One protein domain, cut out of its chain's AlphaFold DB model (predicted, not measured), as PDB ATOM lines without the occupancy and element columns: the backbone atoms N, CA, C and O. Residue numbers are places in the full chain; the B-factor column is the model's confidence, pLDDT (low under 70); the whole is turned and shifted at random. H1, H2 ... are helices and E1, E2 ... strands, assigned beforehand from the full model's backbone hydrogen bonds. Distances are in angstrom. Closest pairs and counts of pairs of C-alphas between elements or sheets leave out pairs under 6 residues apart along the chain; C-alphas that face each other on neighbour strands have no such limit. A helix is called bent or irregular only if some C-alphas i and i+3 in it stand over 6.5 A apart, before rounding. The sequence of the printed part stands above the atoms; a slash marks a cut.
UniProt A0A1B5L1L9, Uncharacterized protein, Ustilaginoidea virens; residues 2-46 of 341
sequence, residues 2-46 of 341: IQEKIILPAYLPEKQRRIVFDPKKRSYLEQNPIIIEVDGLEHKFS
ATOM      1  N   ILE A   2     124.071  75.194 123.533       77.25
ATOM      2  CA  ILE A   2     123.062  75.899 122.697       77.25
ATOM      3  C   ILE A   2     121.661  75.333 122.945       77.25
ATOM      4  O   ILE A   2     120.722  76.081 123.205       77.25
ATOM      5  N   GLN A   3     121.539  74.007 122.904       82.12
ATOM      6  CA  GLN A   3     120.272  73.318 123.109       82.12
ATOM      7  C   GLN A   3     119.672  73.657 124.481       82.12
ATOM      8  O   GLN A   3     118.608  74.258 124.546       82.12
ATOM      9  N   GLU A   4     120.396  73.401 125.567       83.12
ATOM     10  CA  GLU A   4     119.882  73.534 126.941       83.12
ATOM     11  C   GLU A   4     119.667  74.982 127.396       83.12
ATOM     12  O   GLU A   4     118.746  75.258 128.158       83.12
ATOM     13  N   LYS A   5     120.515  75.923 126.952       84.62
ATOM     14  CA  LYS A   5     120.498  77.303 127.467       84.62
ATOM     15  C   LYS A   5     119.810  78.314 126.552       84.62
ATOM     16  O   LYS A   5     119.491  79.412 127.003       84.62
ATOM     17  N   ILE A   6     119.586  77.974 125.280       83.56
ATOM     18  CA  ILE A   6     118.966  78.873 124.292       83.56
ATOM     19  C   ILE A   6     117.695  78.255 123.714       83.56
ATOM     20  O   ILE A   6     116.648  78.900 123.735       83.56
ATOM     21  N   ILE A   7     117.777  77.023 123.205       85.81
ATOM     22  CA  ILE A   7     116.677  76.400 122.458       85.81
ATOM     23  C   ILE A   7     115.593  75.890 123.406       85.81
ATOM     24  O   ILE A   7     114.464  76.364 123.330       85.81
ATOM     25  N   LEU A   8     115.918  74.986 124.332       88.56
ATOM     26  CA  LEU A   8     114.958  74.363 125.248       88.56
ATOM     27  C   LEU A   8     114.176  75.387 126.094       88.56
ATOM     28  O   LEU A   8     112.948  75.283 126.143       88.56
ATOM     29  N   PRO A   9     114.786  76.449 126.666       89.81
ATOM     30  CA  PRO A   9     114.029  77.469 127.390       89.81
ATOM     31  C   PRO A   9     113.012  78.216 126.517       89.81
ATOM     32  O   PRO A   9     112.066  78.802 127.042       89.81
ATOM     33  N   ALA A  10     113.175  78.222 125.189       88.25
ATOM     34  CA  ALA A  10     112.218  78.825 124.263       88.25
ATOM     35  C   ALA A  10     110.958  77.968 124.042       88.25
ATOM     36  O   ALA A  10     109.982  78.450 123.462       88.25
ATOM     37  N   TYR A  11     110.951  76.714 124.503       87.62
ATOM     38  CA  TYR A  11     109.764  75.858 124.499       87.62
ATOM     39  C   TYR A  11     108.876  76.085 125.725       87.62
ATOM     40  O   TYR A  11     107.695  75.755 125.675       87.62
ATOM     41  N   LEU A  12     109.406  76.716 126.778       90.12
ATOM     42  CA  LEU A  12     108.663  77.012 127.997       90.12
ATOM     43  C   LEU A  12     107.605  78.113 127.796       90.12
ATOM     44  O   LEU A  12     107.890  79.133 127.154       90.12
ATOM     45  N   PRO A  13     106.429  77.991 128.443       91.00
ATOM     46  CA  PRO A  13     105.508  79.102 128.651       91.00
ATOM     47  C   PRO A  13     106.219  80.323 129.243       91.00
ATOM     48  O   PRO A  13     107.119  80.197 130.076       91.00
ATOM     49  N   GLU A  14     105.783  81.528 128.872       90.56
ATOM     50  CA  GLU A  14     106.504  82.763 129.205       90.56
ATOM     51  C   GLU A  14     106.772  82.932 130.709       90.56
ATOM     52  O   GLU A  14     107.870  83.330 131.099       90.56
ATOM     53  N   LYS A  15     105.798  82.581 131.561       92.38
ATOM     54  CA  LYS A  15     105.942  82.636 133.024       92.38
ATOM     55  C   LYS A  15     107.055  81.708 133.523       92.38
ATOM     56  O   LYS A  15     107.918  82.152 134.271       92.38
ATOM     57  N   GLN A  16     107.069  80.455 133.068       92.69
ATOM     58  CA  GLN A  16     108.100  79.474 133.417       92.69
ATOM     59  C   GLN A  16     109.474  79.901 132.895       92.69
ATOM     60  O   GLN A  16     110.451  79.899 133.637       92.69
ATOM     61  N   ARG A  17     109.535  80.396 131.654       92.19
ATOM     62  CA  ARG A  17     110.762  80.937 131.064       92.19
ATOM     63  C   ARG A  17     111.334  82.103 131.879       92.19
ATOM     64  O   ARG A  17     112.545  82.190 132.047       92.19
ATOM     65  N   ARG A  18     110.489  83.007 132.394       91.56
ATOM     66  CA  ARG A  18     110.931  84.113 133.267       91.56
ATOM     67  C   ARG A  18     111.559  83.594 134.561       91.56
ATOM     68  O   ARG A  18     112.573  84.143 134.967       91.56
ATOM     69  N   ILE A  19     111.005  82.536 135.155       92.31
ATOM     70  CA  ILE A  19     111.554  81.905 136.366       92.31
ATOM     71  C   ILE A  19     112.926  81.284 136.075       92.31
ATOM     72  O   ILE A  19     113.864  81.538 136.821       92.31
ATOM     73  N   VAL A  20     113.066  80.533 134.975       93.06
ATOM     74  CA  VAL A  20     114.342  79.900 134.578       93.06
ATOM     75  C   VAL A  20     115.472  80.920 134.410       93.06
ATOM     76  O   VAL A  20     116.609  80.640 134.774       93.06
ATOM     77  N   PHE A  21     115.170  82.116 133.898       92.81
ATOM     78  CA  PHE A  21     116.162  83.172 133.676       92.81
ATOM     79  C   PHE A  21     116.289  84.197 134.819       92.81
ATOM     80  O   PHE A  21     116.982  85.199 134.633       92.81
ATOM     81  N   ASP A  22     115.619  84.004 135.960       91.12
ATOM     82  CA  ASP A  22     115.723  84.893 137.124       91.12
ATOM     83  C   ASP A  22     116.697  84.302 138.160       91.12
ATOM     84  O   ASP A  22     116.336  83.348 138.858       91.12
ATOM     85  N   PRO A  23     117.906  84.877 138.336       89.06
ATOM     86  CA  PRO A  23     118.880  84.386 139.311       89.06
ATOM     87  C   PRO A  23     118.338  84.325 140.746       89.06
ATOM     88  O   PRO A  23     118.784  83.497 141.540       89.06
ATOM     89  N   LYS A  24     117.350  85.165 141.093       91.56
ATOM     90  CA  LYS A  24     116.727  85.179 142.427       91.56
ATOM     91  C   LYS A  24     115.801  83.985 142.661       91.56
ATOM     92  O   LYS A  24     115.447  83.702 143.801       91.56
ATOM     93  N   LYS A  25     115.397  83.275 141.604       91.06
ATOM     94  CA  LYS A  25     114.526  82.092 141.669       91.06
ATOM     95  C   LYS A  25     115.303  80.776 141.691       91.06
ATOM     96  O   LYS A  25     114.689  79.719 141.592       91.06
ATOM     97  N   ARG A  26     116.623  80.810 141.893       89.00
ATOM     98  CA  ARG A  26     117.461  79.604 141.957       89.00
ATOM     99  C   ARG A  26     116.982  78.590 142.999       89.00
ATOM    100  O   ARG A  26     116.666  77.467 142.626       89.00
ATOM    101  N   SER A  27     116.829  79.003 144.258       91.69
ATOM    102  CA  SER A  27     116.337  78.113 145.326       91.69
ATOM    103  C   SER A  27     114.908  77.625 145.066       91.69
ATOM    104  O   SER A  27     114.560  76.501 145.413       91.69
ATOM    105  N   TYR A  28     114.086  78.443 144.398       90.94
ATOM    106  CA  TYR A  28     112.745  78.033 143.985       90.94
ATOM    107  C   TYR A  28     112.792  76.907 142.942       90.94
ATOM    108  O   TYR A  28     112.032  75.957 143.074       90.94
ATOM    109  N   LEU A  29     113.685  76.978 141.948       92.31
ATOM    110  CA  LEU A  29     113.852  75.941 140.916       92.31
ATOM    111  C   LEU A  29     114.470  74.646 141.452       92.31
ATOM    112  O   LEU A  29     114.183  73.570 140.931       92.31
ATOM    113  N   GLU A  30     115.308  74.734 142.486       89.81
ATOM    114  CA  GLU A  30     115.858  73.556 143.170       89.81
ATOM    115  C   GLU A  30     114.746  72.747 143.856       89.81
ATOM    116  O   GLU A  30     114.732  71.520 143.753       89.81
ATOM    117  N   GLN A  31     113.783  73.437 144.480       91.25
ATOM    118  CA  GLN A  31     112.631  72.832 145.159       91.25
ATOM    119  C   GLN A  31     111.476  72.478 144.207       91.25
ATOM    120  O   GLN A  31     110.813  71.464 144.390       91.25
ATOM    121  N   ASN A  32     111.236  73.309 143.189       91.00
ATOM    122  CA  ASN A  32     110.123  73.207 142.244       91.00
ATOM    123  C   ASN A  32     110.674  73.217 140.812       91.00
ATOM    124  O   ASN A  32     110.642  74.255 140.135       91.00
ATOM    125  N   PRO A  33     111.236  72.088 140.351       89.31
ATOM    126  CA  PRO A  33     111.869  72.032 139.050       89.31
ATOM    127  C   PRO A  33     110.858  72.227 137.930       89.31
ATOM    128  O   PRO A  33     109.805  71.596 137.894       89.31
ATOM    129  N   ILE A  34     111.218  73.082 136.980       91.69
ATOM    130  CA  ILE A  34     110.506  73.168 135.710       91.69
ATOM    131  C   ILE A  34     111.086  72.077 134.815       91.69
ATOM    132  O   ILE A  34     112.298  72.045 134.593       91.69
ATOM    133  N   ILE A  35     110.226  71.186 134.330       90.88
ATOM    134  CA  ILE A  35     110.596  70.045 133.492       90.88
ATOM    135  C   ILE A  35     109.836  70.157 132.172       90.88
ATOM    136  O   ILE A  35     108.668  70.550 132.156       90.88
ATOM    137  N   ILE A  36     110.510  69.842 131.070       89.06
ATOM    138  CA  ILE A  36     109.869  69.588 129.778       89.06
ATOM    139  C   ILE A  36     110.289  68.220 129.275       89.06
ATOM    140  O   ILE A  36     111.416  67.800 129.514       89.06
ATOM    141  N   GLU A  37     109.409  67.561 128.541       86.62
ATOM    142  CA  GLU A  37     109.746  66.354 127.799       86.62
ATOM    143  C   GLU A  37     110.059  66.741 126.351       86.62
ATOM    144  O   GLU A  37     109.275  67.439 125.700       86.62
ATOM    145  N   VAL A  38     111.229  66.335 125.857       80.25
ATOM    146  CA  VAL A  38     111.633  66.504 124.456       80.25
ATOM    147  C   VAL A  38     112.173  65.172 123.967       80.25
ATOM    148  O   VAL A  38     113.102  64.635 124.564       80.25
ATOM    149  N   ASP A  39     111.572  64.633 122.907       75.19
ATOM    150  CA  ASP A  39     111.929  63.339 122.309       75.19
ATOM    151  C   ASP A  39     111.956  62.176 123.325       75.19
ATOM    152  O   ASP A  39     112.841  61.324 123.299       75.19
ATOM    153  N   GLY A  40     110.992  62.154 124.256       78.25
ATOM    154  CA  GLY A  40     110.888  61.127 125.300       78.25
ATOM    155  C   GLY A  40     111.895  61.273 126.447       78.25
ATOM    156  O   GLY A  40     111.952  60.416 127.326       78.25
ATOM    157  N   LEU A  41     112.699  62.343 126.452       84.25
ATOM    158  CA  LEU A  41     113.657  62.646 127.509       84.25
ATOM    159  C   LEU A  41     113.172  63.826 128.351       84.25
ATOM    160  O   LEU A  41     112.919  64.924 127.846       84.25
ATOM    161  N   GLU A  42     113.094  63.612 129.663       88.88
ATOM    162  CA  GLU A  42     112.804  64.676 130.618       88.88
ATOM    163  C   GLU A  42     114.017  65.596 130.788       88.88
ATOM    164  O   GLU A  42     115.106  65.185 131.193       88.88
ATOM    165  N   HIS A  43     113.816  66.883 130.521       87.81
ATOM    166  CA  HIS A  43     114.799  67.926 130.743       87.81
ATOM    167  C   HIS A  43     114.373  68.828 131.897       87.81
ATOM    168  O   HIS A  43     113.405  69.586 131.798       87.81
ATOM    169  N   LYS A  44     115.142  68.782 132.987       90.25
ATOM    170  CA  LYS A  44     114.959  69.629 134.169       90.25
ATOM    171  C   LYS A  44     115.793  70.904 134.054       90.25
ATOM    172  O   LYS A  44     117.018  70.850 133.957       90.25
ATOM    173  N   PHE A  45     115.139  72.059 134.139       90.31
ATOM    174  CA  PHE A  45     115.812  73.355 134.103       90.31
ATOM    175  C   PHE A  45     116.388  73.744 135.467       90.31
ATOM    176  O   PHE A  45     115.707  73.701 136.491       90.31
ATOM    177  N   SER A  46     117.635  74.210 135.452       88.25
ATOM    178  CA  SER A  46     118.248  74.981 136.535       88.25
ATOM    179  C   SER A  46     118.154  76.483 136.241       88.25
ATOM    180  O   SER A  46     117.769  76.890 135.145       88.25
TER     181      SER A  46
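AT A GLANCE: This is residues 2 to 46 of the 341 residues of an uncharacterized protein of Ustilaginoidea virens (UniProt A0A1B5L1L9). Two short helices, H1 and H2, form a layer over one face of a two-stranded hairpin, E1 and E2; the third helix, H3, leads from that layer to the hairpin across one end, where E1 begins and E2 ends, and the turn at residues 39 and 40 makes the other end. The chain thus folds back on itself as a C seen from the side, with the hairpin's other face bare. The printed part has 45 residues, with three named helices and two named strands in the order H1, H2, H3, E1, E2; the sheet, order E1 - E2, is antiparallel, and the class is mixed, helices and strands. The whole is compact, with a radius of gyration of the C-alphas of 10.1 A, and elongated in outline, spanning 29 by 18 by 17 A.

IN THESE COORDINATES: Find C-alpha 2 at (123.062, 75.899, 122.697); from there H1 runs through residues 2 to 11, 13.4 A from first to last C-alpha. H1 is irregular, but only just: C-alphas 5 and 8 are 6.7 A apart. Next comes H2, residues 14 to 20, with a length of 9.9 A. Look then for C-alpha 23 at (118.880, 84.386, 139.311), where H3 begins; it holds residues 23 to 31 and is 14.4 A long. H3 is irregular too, with C-alphas 24 and 27 standing 7.6 A apart. After it, E1 covers residues 34 to 38 and measures 13.1 A, and E2 covers residues 41 to 45 and measures 12.8 A. E2 ends at C-alpha 45, printed at (115.812, 73.355, 134.103).

HOW THE PARTS SIT: Begin with H1 and H2, which only just touch, with 3 pairs of C-alphas within 8 A; the closest are those of Pro 9 and Arg 17, 6.0 A apart. They run opposite ways at a shallow tilt of 34.7 degrees, only just short of steep, and form a helical hairpin. H2 and H3 touch only at the corner by their link, and only just, with 3 pairs of C-alphas within 8 A; the closest are those of Ile 19 and Lys 25, at 6.1 A. Their lines are about perpendicular, at 87 degrees. H1 and H3 are apart. The strands E1 and E2 are antiparallel neighbours and a hairpin, with 150 degrees between their directions. Look at N 36 and O 43, 3.0 A apart, and at N 43 and O 36, 2.8 A apart: both pairs are within hydrogen-bond range. H1 is near E1, with 6 pairs of C-alphas within 10 A, and near E2, with 7. The closest C-alphas of H2 and E1 are those of Gln 16 and Ile 34, at 7.1 A. The closest of H3 and E2 are those of Leu 29 and Phe 45, at 7.5 A. In H2 every O i to N i+4 pair is within hydrogen-bond range; in H3 it is 3 of 5, and in H1 2 of 6, beside 2 of 7 O i to N i+3 pairs.

THE WHOLE: The two C-alphas farthest apart are those of Lys 24 and Gly 40, at 30.1 A. From Ile 2 to Ser 46, the first and last printed C-alphas, the distance is 14.7 A. The printed part has no cut. The four links, H1 to H2, H2 to H3, H3 to E1 and E1 to E2, are tight, with 2 residues in each, and no link is long. The mean pLDDT of the printed part is 88.4, and no printed residue is under 70.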